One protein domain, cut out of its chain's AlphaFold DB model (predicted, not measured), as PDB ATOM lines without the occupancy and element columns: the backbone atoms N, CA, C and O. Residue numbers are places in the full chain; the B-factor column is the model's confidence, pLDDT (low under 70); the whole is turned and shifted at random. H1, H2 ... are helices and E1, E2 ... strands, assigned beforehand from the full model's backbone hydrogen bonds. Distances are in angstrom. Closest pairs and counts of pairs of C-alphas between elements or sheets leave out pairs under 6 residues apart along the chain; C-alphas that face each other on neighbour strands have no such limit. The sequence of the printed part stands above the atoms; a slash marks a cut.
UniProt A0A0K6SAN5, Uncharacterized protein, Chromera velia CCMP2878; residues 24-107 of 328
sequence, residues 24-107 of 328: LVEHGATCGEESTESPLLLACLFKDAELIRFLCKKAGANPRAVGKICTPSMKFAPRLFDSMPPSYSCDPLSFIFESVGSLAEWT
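AT A GLANCE: This is residues 24 to 107 of the 328 residues of an uncharacterized protein of Chromera velia CCMP2878 (UniProt A0A0K6SAN5). A short helix, H1, sits at the core, with H2 and H4 packed on it and a small two-strand ribbon, E1 beside E2, meeting it through E1. H3 lies off at the far end of this loop-rich body, its centre 15.5 A from the mean of the C-alphas, and residues 24 to 38 begin the printed part with no named element. The 84 printed residues have four named helices and two named strands, in the order H1 H2 E1 H3 E2 H4; E1 and E2 are antiparallel, and the class is mixed, with under half of the residues in named elements. The whole is compact, with a radius of gyration of the C-alphas of 13.1 A and spans of 36 by 28 by 21 A.

HOW THE PARTS SIT: H1, residues 39 to 45, and H2, residues 49 to 58, form a helical hairpin: they touch, closest at the C-alphas of Ala 43 and Leu 51, 5.9 A, and run opposite ways at a shallow tilt of 13 degrees. E1, residues 67 to 70, comes nearest to H1 at the C-alphas of Leu 41 and Gly 67, 6.3 A. H3, residues 78 to 81, is apart from H1 and H2. E2, residues 87 to 90, is the antiparallel neighbour of E1 at 161 degrees; N 69 and O 88 are within hydrogen-bond range at 2.9 A. H4, residues 92 to 98, touches H1, closest at the C-alphas of Leu 41 and Pro 92, 5.7 A, and runs the same way at a shallow tilt of 26 degrees. In H1, H2 and H4 every O i to N i+4 pair is within hydrogen-bond range; H3 is too short for such a pair.

IN THESE COORDINATES: H1 begins at C-alpha 39 (-30.697, 36.735, -14.418) and measures 9.7 A. H2 measures 13.9 A, E1 10.3 A, H3 5.8 A and E2 10.2 A. H4, 9.5 A, ends at C-alpha 98 (-22.152, 21.947, -16.978).

THE WHOLE: The C-alphas farthest apart, of His 27 and Thr 107, are 39.5 A apart. The printed part has no cut, and no link between named elements is long. Mean pLDDT of the printed part is 80.4; residues 32 to 33, 35, 72 to 84 and 99 to 105 are under 70.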
ATOM      1  N   LEU A  24     -39.440  44.779 -10.716       80.75
ATOM      2  CA  LEU A  24     -38.498  45.347 -11.684       80.75
ATOM      3  C   LEU A  24     -38.949  45.121 -13.133       80.75
ATOM      4  O   LEU A  24     -38.961  46.064 -13.924       80.75
ATOM      5  N   VAL A  25     -39.348  43.895 -13.473       84.88
ATOM      6  CA  VAL A  25     -39.810  43.555 -14.828       84.88
ATOM      7  C   VAL A  25     -41.113  44.283 -15.165       84.88
ATOM      8  O   VAL A  25     -41.255  44.802 -16.269       84.88
ATOM      9  N   GLU A  26     -42.040  44.402 -14.211       84.69
ATOM     10  CA  GLU A  26     -43.281  45.173 -14.376       84.69
ATOM     11  C   GLU A  26     -43.027  46.674 -14.592       84.69
ATOM     12  O   GLU A  26     -43.786  47.325 -15.305       84.69
ATOM     13  N   HIS A  27     -41.929  47.214 -14.052       86.31
ATOM     14  CA  HIS A  27     -41.491  48.597 -14.279       86.31
ATOM     15  C   HIS A  27     -40.607  48.761 -15.531       86.31
ATOM     16  O   HIS A  27     -39.997  49.812 -15.726       86.31
ATOM     17  N   GLY A  28     -40.550  47.746 -16.401       82.06
ATOM     18  CA  GLY A  28     -39.868  47.815 -17.694       82.06
ATOM     19  C   GLY A  28     -38.386  47.444 -17.662       82.06
ATOM     20  O   GLY A  28     -37.689  47.687 -18.645       82.06
ATOM     21  N   ALA A  29     -37.882  46.849 -16.575       80.75
ATOM     22  CA  ALA A  29     -36.532  46.301 -16.578       80.75
ATOM     23  C   ALA A  29     -36.448  45.113 -17.551       80.75
ATOM     24  O   ALA A  29     -37.145  44.108 -17.400       80.75
ATOM     25  N   THR A  30     -35.567  45.218 -18.541       81.69
ATOM     26  CA  THR A  30     -35.267  44.140 -19.488       81.69
ATOM     27  C   THR A  30     -33.982  43.421 -19.096       81.69
ATOM     28  O   THR A  30     -33.064  44.033 -18.550       81.69
ATOM     29  N   CYS A  31     -33.868  42.139 -19.443       75.88
ATOM     30  CA  CYS A  31     -32.598  41.416 -19.365       75.88
ATOM     31  C   CYS A  31     -31.658  41.910 -20.483       75.88
ATOM     32  O   CYS A  31     -31.567  41.286 -21.535       75.88
ATOM     33  N   GLY A  32     -31.033  43.075 -20.296       69.31
ATOM     34  CA  GLY A  32     -30.106  43.665 -21.266       69.31
ATOM     35  C   GLY A  32     -28.729  42.992 -21.270       69.31
ATOM     36  O   GLY A  32     -28.311  42.407 -20.270       69.31
ATOM     37  N   GLU A  33     -28.006  43.126 -22.384       64.81
ATOM     38  CA  GLU A  33     -26.648  42.580 -22.572       64.81
ATOM     39  C   GLU A  33     -25.588  43.251 -21.678       64.81
ATOM     40  O   GLU A  33     -24.521  42.687 -21.449       64.81
ATOM     41  N   GLU A  34     -25.880  44.438 -21.137       71.19
ATOM     42  CA  GLU A  34     -24.942  45.214 -20.311       71.19
ATOM     43  C   GLU A  34     -24.902  44.779 -18.838       71.19
ATOM     44  O   GLU A  34     -24.037  45.227 -18.081       71.19
ATOM     45  N   SER A  35     -25.816  43.902 -18.406       69.44
ATOM     46  CA  SER A  35     -25.785  43.387 -17.037       69.44
ATOM     47  C   SER A  35     -24.551  42.512 -16.829       69.44
ATOM     48  O   SER A  35     -24.284  41.575 -17.582       69.44
ATOM     49  N   THR A  36     -23.818  42.761 -15.743       80.06
ATOM     50  CA  THR A  36     -22.662  41.943 -15.353       80.06
ATOM     51  C   THR A  36     -23.036  40.495 -15.035       80.06
ATOM     52  O   THR A  36     -22.168  39.618 -15.075       80.06
ATOM     53  N   GLU A  37     -24.305  40.251 -14.699       86.75
ATOM     54  CA  GLU A  37     -24.840  38.940 -14.347       86.75
ATOM     55  C   GLU A  37     -26.113  38.638 -15.143       86.75
ATOM     56  O   GLU A  37     -27.001  39.482 -15.254       86.75
ATOM     57  N   SER A  38     -26.209  37.427 -15.689       91.31
ATOM     58  CA  SER A  38     -27.392  36.948 -16.401       91.31
ATOM     59  C   SER A  38     -28.451  36.479 -15.400       91.31
ATOM     60  O   SER A  38     -28.242  35.453 -14.739       91.31
ATOM     61  N   PRO A  39     -29.615  37.157 -15.307       91.00
ATOM     62  CA  PRO A  39     -30.697  36.735 -14.418       91.00
ATOM     63  C   PRO A  39     -31.185  35.319 -14.738       91.00
ATOM     64  O   PRO A  39     -31.571  34.567 -13.846       91.00
ATOM     65  N   LEU A  40     -31.114  34.931 -16.014       92.56
ATOM     66  CA  LEU A  40     -31.529  33.612 -16.467       92.56
ATOM     67  C   LEU A  40     -30.574  32.507 -15.997       92.56
ATOM     68  O   LEU A  40     -31.025  31.444 -15.568       92.56
ATOM     69  N   LEU A  41     -29.263  32.761 -16.006       90.81
ATOM     70  CA  LEU A  41     -28.299  31.813 -15.448       90.81
ATOM     71  C   LEU A  41     -28.419  31.702 -13.922       90.81
ATOM     72  O   LEU A  41     -28.287  30.607 -13.376       90.81
ATOM     73  N   LEU A  42     -28.728  32.806 -13.232       88.19
ATOM     74  CA  LEU A  42     -29.041  32.779 -11.800       88.19
ATOM     75  C   LEU A  42     -30.295  31.939 -11.517       88.19
ATOM     76  O   LEU A  42     -30.277  31.109 -10.612       88.19
ATOM     77  N   ALA A  43     -31.349  32.070 -12.324       91.12
ATOM     78  CA  ALA A  43     -32.541  31.227 -12.211       91.12
ATOM     79  C   ALA A  43     -32.217  29.732 -12.379       91.12
ATOM     80  O   ALA A  43     -32.680  28.896 -11.599       91.12
ATOM     81  N   CYS A  44     -31.348  29.395 -13.341       91.75
ATOM     82  CA  CYS A  44     -30.858  28.028 -13.526       91.75
ATOM     83  C   CYS A  44     -30.046  27.539 -12.316       91.75
ATOM     84  O   CYS A  44     -30.198  26.395 -11.890       91.75
ATOM     85  N   LEU A  45     -29.212  28.406 -11.731       87.38
ATOM     86  CA  LEU A  45     -28.423  28.106 -10.535       87.38
ATOM     87  C   LEU A  45     -29.314  27.825  -9.316       87.38
ATOM     88  O   LEU A  45     -29.037  26.892  -8.562       87.38
ATOM     89  N   PHE A  46     -30.399  28.584  -9.152       86.62
ATOM     90  CA  PHE A  46     -31.403  28.365  -8.104       86.62
ATOM     91  C   PHE A  46     -32.364  27.212  -8.401       86.62
ATOM     92  O   PHE A  46     -33.148  26.834  -7.533       86.62
ATOM     93  N   LYS A  47     -32.273  26.616  -9.593       90.19
ATOM     94  CA  LYS A  47     -33.138  25.531 -10.056       90.19
ATOM     95  C   LYS A  47     -34.627  25.898 -10.037       90.19
ATOM     96  O   LYS A  47     -35.472  25.053  -9.748       90.19
ATOM     97  N   ASP A  48     -34.939  27.146 -10.377       91.69
ATOM     98  CA  ASP A  48     -36.299  27.682 -10.368       91.69
ATOM     99  C   ASP A  48     -36.874  27.744 -11.792       91.69
ATOM    100  O   ASP A  48     -36.594  28.655 -12.577       91.69
ATOM    101  N   ALA A  49     -37.674  26.736 -12.144       94.69
ATOM    102  CA  ALA A  49     -38.301  26.641 -13.459       94.69
ATOM    103  C   ALA A  49     -39.330  27.757 -13.707       94.69
ATOM    104  O   ALA A  49     -39.450  28.237 -14.834       94.69
ATOM    105  N   GLU A  50     -40.051  28.199 -12.675       94.31
ATOM    106  CA  GLU A  50     -41.046  29.264 -12.819       94.31
ATOM    107  C   GLU A  50     -40.362  30.610 -13.062       94.31
ATOM    108  O   GLU A  50     -40.807  31.379 -13.918       94.31
ATOM    109  N   LEU A  51     -39.210  30.849 -12.426       92.19
ATOM    110  CA  LEU A  51     -38.373  32.008 -12.726       92.19
ATOM    111  C   LEU A  51     -37.858  32.015 -14.156       92.19
ATOM    112  O   LEU A  51     -37.934  33.047 -14.819       92.19
ATOM    113  N   ILE A  52     -37.397  30.872 -14.664       95.06
ATOM    114  CA  ILE A  52     -36.991  30.748 -16.069       95.06
ATOM    115  C   ILE A  52     -38.156  31.126 -16.992       95.06
ATOM    116  O   ILE A  52     -37.994  31.958 -17.887       95.06
ATOM    117  N   ARG A  53     -39.356  30.574 -16.753       96.44
ATOM    118  CA  ARG A  53     -40.548  30.887 -17.559       96.44
ATOM    119  C   ARG A  53     -40.905  32.366 -17.493       96.44
ATOM    120  O   ARG A  53     -41.223  32.953 -18.527       96.44
ATOM    121  N   PHE A  54     -40.873  32.958 -16.303       94.44
ATOM    122  CA  PHE A  54     -41.173  34.370 -16.104       94.44
ATOM    123  C   PHE A  54     -40.173  35.258 -16.847       94.44
ATOM    124  O   PHE A  54     -40.586  36.115 -17.626       94.44
ATOM    125  N   LEU A  55     -38.871  35.011 -16.686       93.69
ATOM    126  CA  LEU A  55     -37.826  35.780 -17.360       93.69
ATOM    127  C   LEU A  55     -37.955  35.687 -18.884       93.69
ATOM    128  O   LEU A  55     -37.931  36.716 -19.557       93.69
ATOM    129  N   CYS A  56     -38.173  34.494 -19.441       95.62
ATOM    130  CA  CYS A  56     -38.339  34.340 -20.887       95.62
ATOM    131  C   CYS A  56     -39.634  34.983 -21.410       95.62
ATOM    132  O   CYS A  56     -39.607  35.706 -22.403       95.62
ATOM    133  N   LYS A  57     -40.781  34.767 -20.745       95.25
ATOM    134  CA  LYS A  57     -42.093  35.226 -21.246       95.25
ATOM    135  C   LYS A  57     -42.408  36.688 -20.948       95.25
ATOM    136  O   LYS A  57     -43.135  37.310 -21.717       95.25
ATOM    137  N   LYS A  58     -41.971  37.205 -19.799       93.69
ATOM    138  CA  LYS A  58     -42.323  38.549 -19.311       93.69
ATOM    139  C   LYS A  58     -41.167  39.529 -19.439       93.69
ATOM    140  O   LYS A  58     -41.406  40.658 -19.842       93.69
ATOM    141  N   ALA A  59     -39.940  39.092 -19.155       91.62
ATOM    142  CA  ALA A  59     -38.754  39.948 -19.240       91.62
ATOM    143  C   ALA A  59     -38.024  39.872 -20.596       91.62
ATOM    144  O   ALA A  59     -37.009  40.546 -20.778       91.62
ATOM    145  N   GLY A  60     -38.508  39.041 -21.530       93.62
ATOM    146  CA  GLY A  60     -37.920  38.867 -22.860       93.62
ATOM    147  C   GLY A  60     -36.538  38.211 -22.851       93.62
ATOM    148  O   GLY A  60     -35.774  38.389 -23.796       93.62
ATOM    149  N   ALA A  61     -36.183  37.480 -21.788       93.81
ATOM    150  CA  ALA A  61     -34.893  36.808 -21.706       93.81
ATOM    151  C   ALA A  61     -34.776  35.728 -22.794       93.81
ATOM    152  O   ALA A  61     -35.606  34.822 -22.883       93.81
ATOM    153  N   ASN A  62     -33.719  35.804 -23.600       94.81
ATOM    154  CA  ASN A  62     -33.447  34.817 -24.636       94.81
ATOM    155  C   ASN A  62     -32.816  33.557 -24.007       94.81
ATOM    156  O   ASN A  62     -31.703  33.657 -23.483       94.81
ATOM    157  N   PRO A  63     -33.458  32.372 -24.079       95.75
ATOM    158  CA  PRO A  63     -32.912  31.144 -23.500       95.75
ATOM    159  C   PRO A  63     -31.640  30.639 -24.180       95.75
ATOM    160  O   PRO A  63     -30.986  29.769 -23.626       95.75
ATOM    161  N   ARG A  64     -31.283  31.200 -25.340       94.31
ATOM    162  CA  ARG A  64     -30.085  30.858 -26.118       94.31
ATOM    163  C   ARG A  64     -28.934  31.837 -25.900       94.31
ATOM    164  O   ARG A  64     -27.835  31.629 -26.407       94.31
ATOM    165  N   ALA A  65     -29.199  32.968 -25.241       92.69
ATOM    166  CA  ALA A  65     -28.194  34.004 -25.072       92.69
ATOM    167  C   ALA A  65     -27.141  33.554 -24.059       92.69
ATOM    168  O   ALA A  65     -27.464  33.113 -22.954       92.69
ATOM    169  N   VAL A  66     -25.870  33.714 -24.430       91.50
ATOM    170  CA  VAL A  66     -24.751  33.486 -23.519       91.50
ATOM    171  C   VAL A  66     -24.846  34.498 -22.385       91.50
ATOM    172  O   VAL A  66     -24.771  35.707 -22.596       91.50
ATOM    173  N   GLY A  67     -25.021  33.994 -21.171       90.12
ATOM    174  CA  GLY A  67     -24.995  34.797 -19.965       90.12
ATOM    175  C   GLY A  67     -23.610  34.823 -19.331       90.12
ATOM    176  O   GLY A  67     -22.721  34.051 -19.688       90.12
ATOM    177  N   LYS A  68     -23.437  35.687 -18.330       90.00
ATOM    178  CA  LYS A  68     -22.270  35.694 -17.446       90.00
ATOM    179  C   LYS A  68     -22.720  35.557 -15.993       90.00
ATOM    180  O   LYS A  68     -23.732  36.136 -15.619       90.00
ATOM    181  N   ILE A  69     -21.990  34.806 -15.175       85.75
ATOM    182  CA  ILE A  69     -22.131  34.809 -13.711       85.75
ATOM    183  C   ILE A  69     -20.778  35.180 -13.111       85.75
ATOM    184  O   ILE A  69     -19.747  34.626 -13.506       85.75
ATOM    185  N   CYS A  70     -20.775  36.105 -12.153       84.25
ATOM    186  CA  CYS A  70     -19.586  36.493 -11.406       84.25
ATOM    187  C   CYS A  70     -19.614  35.839 -10.016       84.25
ATOM    188  O   CYS A  70     -20.508  36.081  -9.209       84.25
ATOM    189  N   THR A  71     -18.615  35.016  -9.702       70.69
ATOM    190  CA  THR A  71     -18.516  34.334  -8.398       70.69
ATOM    191  C   THR A  71     -18.246  35.242  -7.180       70.69
ATOM    192  O   THR A  71     -18.730  34.893  -6.100       70.69
ATOM    193  N   PRO A  72     -17.564  36.413  -7.270       56.56
ATOM    194  CA  PRO A  72     -17.211  37.217  -6.087       56.56
ATOM    195  C   PRO A  72     -18.405  37.832  -5.339       56.56
ATOM    196  O   PRO A  72     -18.265  38.236  -4.184       56.56
ATOM    197  N   SER A  73     -19.570  37.921  -5.987       55.16
ATOM    198  CA  SER A  73     -20.790  38.522  -5.428       55.16
ATOM    199  C   SER A  73     -21.526  37.582  -4.454       55.16
ATOM    200  O   SER A  73     -22.211  38.023  -3.529       55.16
ATOM    201  N   MET A  74     -21.329  36.264  -4.580       61.44
ATOM    202  CA  MET A  74     -22.054  35.261  -3.797       61.44
ATOM    203  C   MET A  74     -21.404  34.977  -2.436       61.44
ATOM    204  O   MET A  74     -20.933  33.873  -2.158       61.44
ATOM    205  N   LYS A  75     -21.454  35.954  -1.520       60.91
ATOM    206  CA  LYS A  75     -21.048  35.775  -0.106       60.91
ATOM    207  C   LYS A  75     -21.801  34.646   0.622       60.91
ATOM    208  O   LYS A  75     -21.362  34.200   1.678       60.91
ATOM    209  N   PHE A  76     -22.923  34.185   0.071       59.12
ATOM    210  CA  PHE A  76     -23.833  33.238   0.717       59.12
ATOM    211  C   PHE A  76     -23.456  31.758   0.542       59.12
ATOM    212  O   PHE A  76     -24.031  30.914   1.226       59.12
ATOM    213  N   ALA A  77     -22.490  31.413  -0.320       61.47
ATOM    214  CA  ALA A  77     -22.138  30.009  -0.570       61.47
ATOM    215  C   ALA A  77     -20.639  29.773  -0.867       61.47
ATOM    216  O   ALA A  77     -20.307  29.184  -1.897       61.47
ATOM    217  N   PRO A  78     -19.719  30.157   0.040       60.28
ATOM    218  CA  PRO A  78     -18.272  30.122  -0.214       60.28
ATOM    219  C   PRO A  78     -17.767  28.749  -0.693       60.28
ATOM    220  O   PRO A  78     -17.016  28.661  -1.654       60.28
ATOM    221  N   ARG A  79     -18.283  27.650  -0.125       63.00
ATOM    222  CA  ARG A  79     -17.828  26.290  -0.470       63.00
ATOM    223  C   ARG A  79     -18.230  25.804  -1.867       63.00
ATOM    224  O   ARG A  79     -17.619  24.860  -2.358       63.00
ATOM    225  N   LEU A  80     -19.270  26.376  -2.480       60.94
ATOM    226  CA  LEU A  80     -19.727  25.944  -3.808       60.94
ATOM    227  C   LEU A  80     -18.858  26.524  -4.931       60.94
ATOM    228  O   LEU A  80     -18.790  25.934  -6.007       60.94
ATOM    229  N   PHE A  81     -18.170  27.640  -4.676       66.50
ATOM    230  CA  PHE A  81     -17.515  28.430  -5.719       66.50
ATOM    231  C   PHE A  81     -15.988  28.472  -5.627       66.50
ATOM    232  O   PHE A  81     -15.363  28.980  -6.550       66.50
ATOM    233  N   ASP A  82     -15.378  27.850  -4.611       67.44
ATOM    234  CA  ASP A  82     -13.914  27.785  -4.432       67.44
ATOM    235  C   ASP A  82     -13.151  27.202  -5.643       67.44
ATOM    236  O   ASP A  82     -11.932  27.334  -5.740       67.44
ATOM    237  N   SER A  83     -13.848  26.523  -6.560       66.88
ATOM    238  CA  SER A  83     -13.263  25.916  -7.761       66.88
ATOM    239  C   SER A  83     -13.751  26.503  -9.086       66.88
ATOM    240  O   SER A  83     -13.259  26.093 -10.137       66.88
ATOM    241  N   MET A  84     -14.695  27.450  -9.057       68.00
ATOM    242  CA  MET A  84     -15.137  28.124 -10.276       68.00
ATOM    243  C   MET A  84     -14.178  29.259 -10.650       68.00
ATOM    244  O   MET A  84     -13.622  29.918  -9.768       68.00
ATOM    245  N   PRO A  85     -14.011  29.543 -11.954       75.88
ATOM    246  CA  PRO A  85     -13.350  30.767 -12.381       75.88
ATOM    247  C   PRO A  85     -14.095  32.007 -11.840       75.88
ATOM    248  O   PRO A  85     -15.297  31.945 -11.574       75.88
ATOM    249  N   PRO A  86     -13.411  33.159 -11.692       81.31
ATOM    250  CA  PRO A  86     -14.011  34.403 -11.190       81.31
ATOM    251  C   PRO A  86     -15.213  34.874 -12.024       81.31
ATOM    252  O   PRO A  86     -16.119  35.537 -11.522       81.31
ATOM    253  N   SER A  87     -15.234  34.500 -13.301       84.06
ATOM    254  CA  SER A  87     -16.366  34.692 -14.193       84.06
ATOM    255  C   SER A  87     -16.601  33.449 -15.032       84.06
ATOM    256  O   SER A  87     -15.646  32.873 -15.555       84.06
ATOM    257  N   TYR A  88     -17.869  33.095 -15.208       84.38
ATOM    258  CA  TYR A  88     -18.304  31.988 -16.049       84.38
ATOM    259  C   TYR A  88     -19.276  32.501 -17.107       84.38
ATOM    260  O   TYR A  88     -20.238  33.183 -16.755       84.38
ATOM    261  N   SER A  89     -19.025  32.187 -18.379       89.31
ATOM    262  CA  SER A  89     -19.908  32.543 -19.491       89.31
ATOM    263  C   SER A  89     -20.313  31.306 -20.271       89.31
ATOM    264  O   SER A  89     -19.454  30.543 -20.700       89.31
ATOM    265  N   CYS A  90     -21.618  31.119 -20.429       90.12
ATOM    266  CA  CYS A  90     -22.229  29.994 -21.135       90.12
ATOM    267  C   CYS A  90     -23.698  30.322 -21.428       90.12
ATOM    268  O   CYS A  90     -24.268  31.241 -20.828       90.12
ATOM    269  N   ASP A  91     -24.314  29.592 -22.346       92.31
ATOM    270  CA  ASP A  91     -25.767  29.595 -22.483       92.31
ATOM    271  C   ASP A  91     -26.437  28.795 -21.337       92.31
ATOM    272  O   ASP A  91     -25.787  27.980 -20.673       92.31
ATOM    273  N   PRO A  92     -27.729  29.032 -21.060       93.19
ATOM    274  CA  PRO A  92     -28.475  28.351 -20.004       93.19
ATOM    275  C   PRO A  92     -28.526  26.819 -20.080       93.19
ATOM    276  O   PRO A  92     -28.470  26.175 -19.027       93.19
ATOM    277  N   LEU A  93     -28.643  26.208 -21.269       91.50
ATOM    278  CA  LEU A  93     -28.682  24.743 -21.366       91.50
ATOM    279  C   LEU A  93     -27.319  24.156 -21.029       91.50
ATOM    280  O   LEU A  93     -27.236  23.272 -20.170       91.50
ATOM    281  N   SER A  94     -26.261  24.687 -21.638       88.44
ATOM    282  CA  SER A  94     -24.881  24.360 -21.301       88.44
ATOM    283  C   SER A  94     -24.658  24.547 -19.816       88.44
ATOM    284  O   SER A  94     -24.219  23.611 -19.164       88.44
ATOM    285  N   PHE A  95     -25.102  25.663 -19.233       88.38
ATOM    286  CA  PHE A  95     -25.016  25.875 -17.797       88.38
ATOM    287  C   PHE A  95     -25.667  24.743 -17.010       88.38
ATOM    288  O   PHE A  95     -25.036  24.246 -16.099       88.38
ATOM    289  N   ILE A  96     -26.875  24.271 -17.322       88.50
ATOM    290  CA  ILE A  96     -27.500  23.178 -16.549       88.50
ATOM    291  C   ILE A  96     -26.727  21.863 -16.690       88.50
ATOM    292  O   ILE A  96     -26.543  21.153 -15.697       88.50
ATOM    293  N   PHE A  97     -26.254  21.542 -17.897       82.56
ATOM    294  CA  PHE A  97     -25.458  20.337 -18.135       82.56
ATOM    295  C   PHE A  97     -24.052  20.435 -17.553       82.56
ATOM    296  O   PHE A  97     -23.482  19.409 -17.187       82.56
ATOM    297  N   GLU A  98     -23.494  21.638 -17.463       78.25
ATOM    298  CA  GLU A  98     -22.152  21.947 -16.978       78.25
ATOM    299  C   GLU A  98     -22.116  22.226 -15.483       78.25
ATOM    300  O   GLU A  98     -21.085  21.974 -14.850       78.25
ATOM    301  N   SER A  99     -23.228  22.715 -14.928       69.25
ATOM    302  CA  SER A  99     -23.270  23.382 -13.635       69.25
ATOM    303  C   SER A  99     -22.674  22.479 -12.577       69.25
ATOM    304  O   SER A  99     -23.103  21.353 -12.316       69.25
ATOM    305  N   VAL A 100     -21.646  23.050 -11.959       54.50
ATOM    306  CA  VAL A 100     -20.892  22.550 -10.811       54.50
ATOM    307  C   VAL A 100     -21.754  22.604  -9.529       54.50
ATOM    308  O   VAL A 100     -21.347  22.151  -8.462       54.50
ATOM    309  N   GLY A 101     -22.987  23.115  -9.614       47.69
ATOM    310  CA  GLY A 101     -23.885  23.359  -8.492       47.69
ATOM    311  C   GLY A 101     -24.771  22.173  -8.110       47.69
ATOM    312  O   GLY A 101     -25.971  22.162  -8.384       47.69
ATOM    313  N   SER A 102     -24.206  21.202  -7.398       46.16
ATOM    314  CA  SER A 102     -24.572  20.962  -5.994       46.16
ATOM    315  C   SER A 102     -23.836  19.732  -5.468       46.16
ATOM    316  O   SER A 102     -23.869  18.662  -6.058       46.16
ATOM    317  N   LEU A 103     -23.221  19.896  -4.300       43.12
ATOM    318  CA  LEU A 103     -22.826  18.823  -3.383       43.12
ATOM    319  C   LEU A 103     -24.012  17.960  -2.917       43.12
ATOM    320  O   LEU A 103     -23.787  16.957  -2.242       43.12
ATOM    321  N   ALA A 104     -25.259  18.336  -3.236       49.44
ATOM    322  CA  ALA A 104     -26.341  17.371  -3.257       49.44
ATOM    323  C   ALA A 104     -25.940  16.318  -4.283       49.44
ATOM    324  O   ALA A 104     -25.850  16.605  -5.475       49.44
ATOM    325  N   GLU A 105     -25.612  15.140  -3.763       62.47
ATOM    326  CA  GLU A 105     -25.311  13.923  -4.498       62.47
ATOM    327  C   GLU A 105     -26.207  13.843  -5.740       62.47
ATOM    328  O   GLU A 105     -27.318  14.371  -5.728       62.47
ATOM    329  N   TRP A 106     -25.740  13.223  -6.823       73.19
ATOM    330  CA  TRP A 106     -26.578  12.894  -7.979       73.19
ATOM    331  C   TRP A 106     -27.679  11.909  -7.544       73.19
ATOM    332  O   TRP A 106     -27.659  10.731  -7.888       73.19
ATOM    333  N   THR A 107     -28.595  12.384  -6.705       84.12
ATOM    334  CA  THR A 107     -29.784  11.715  -6.238       84.12
ATOM    335  C   THR A 107     -30.802  11.814  -7.348       84.12
ATOM    336  O   THR A 107     -30.733  12.670  -8.239       84.12
TER     337      THR A 107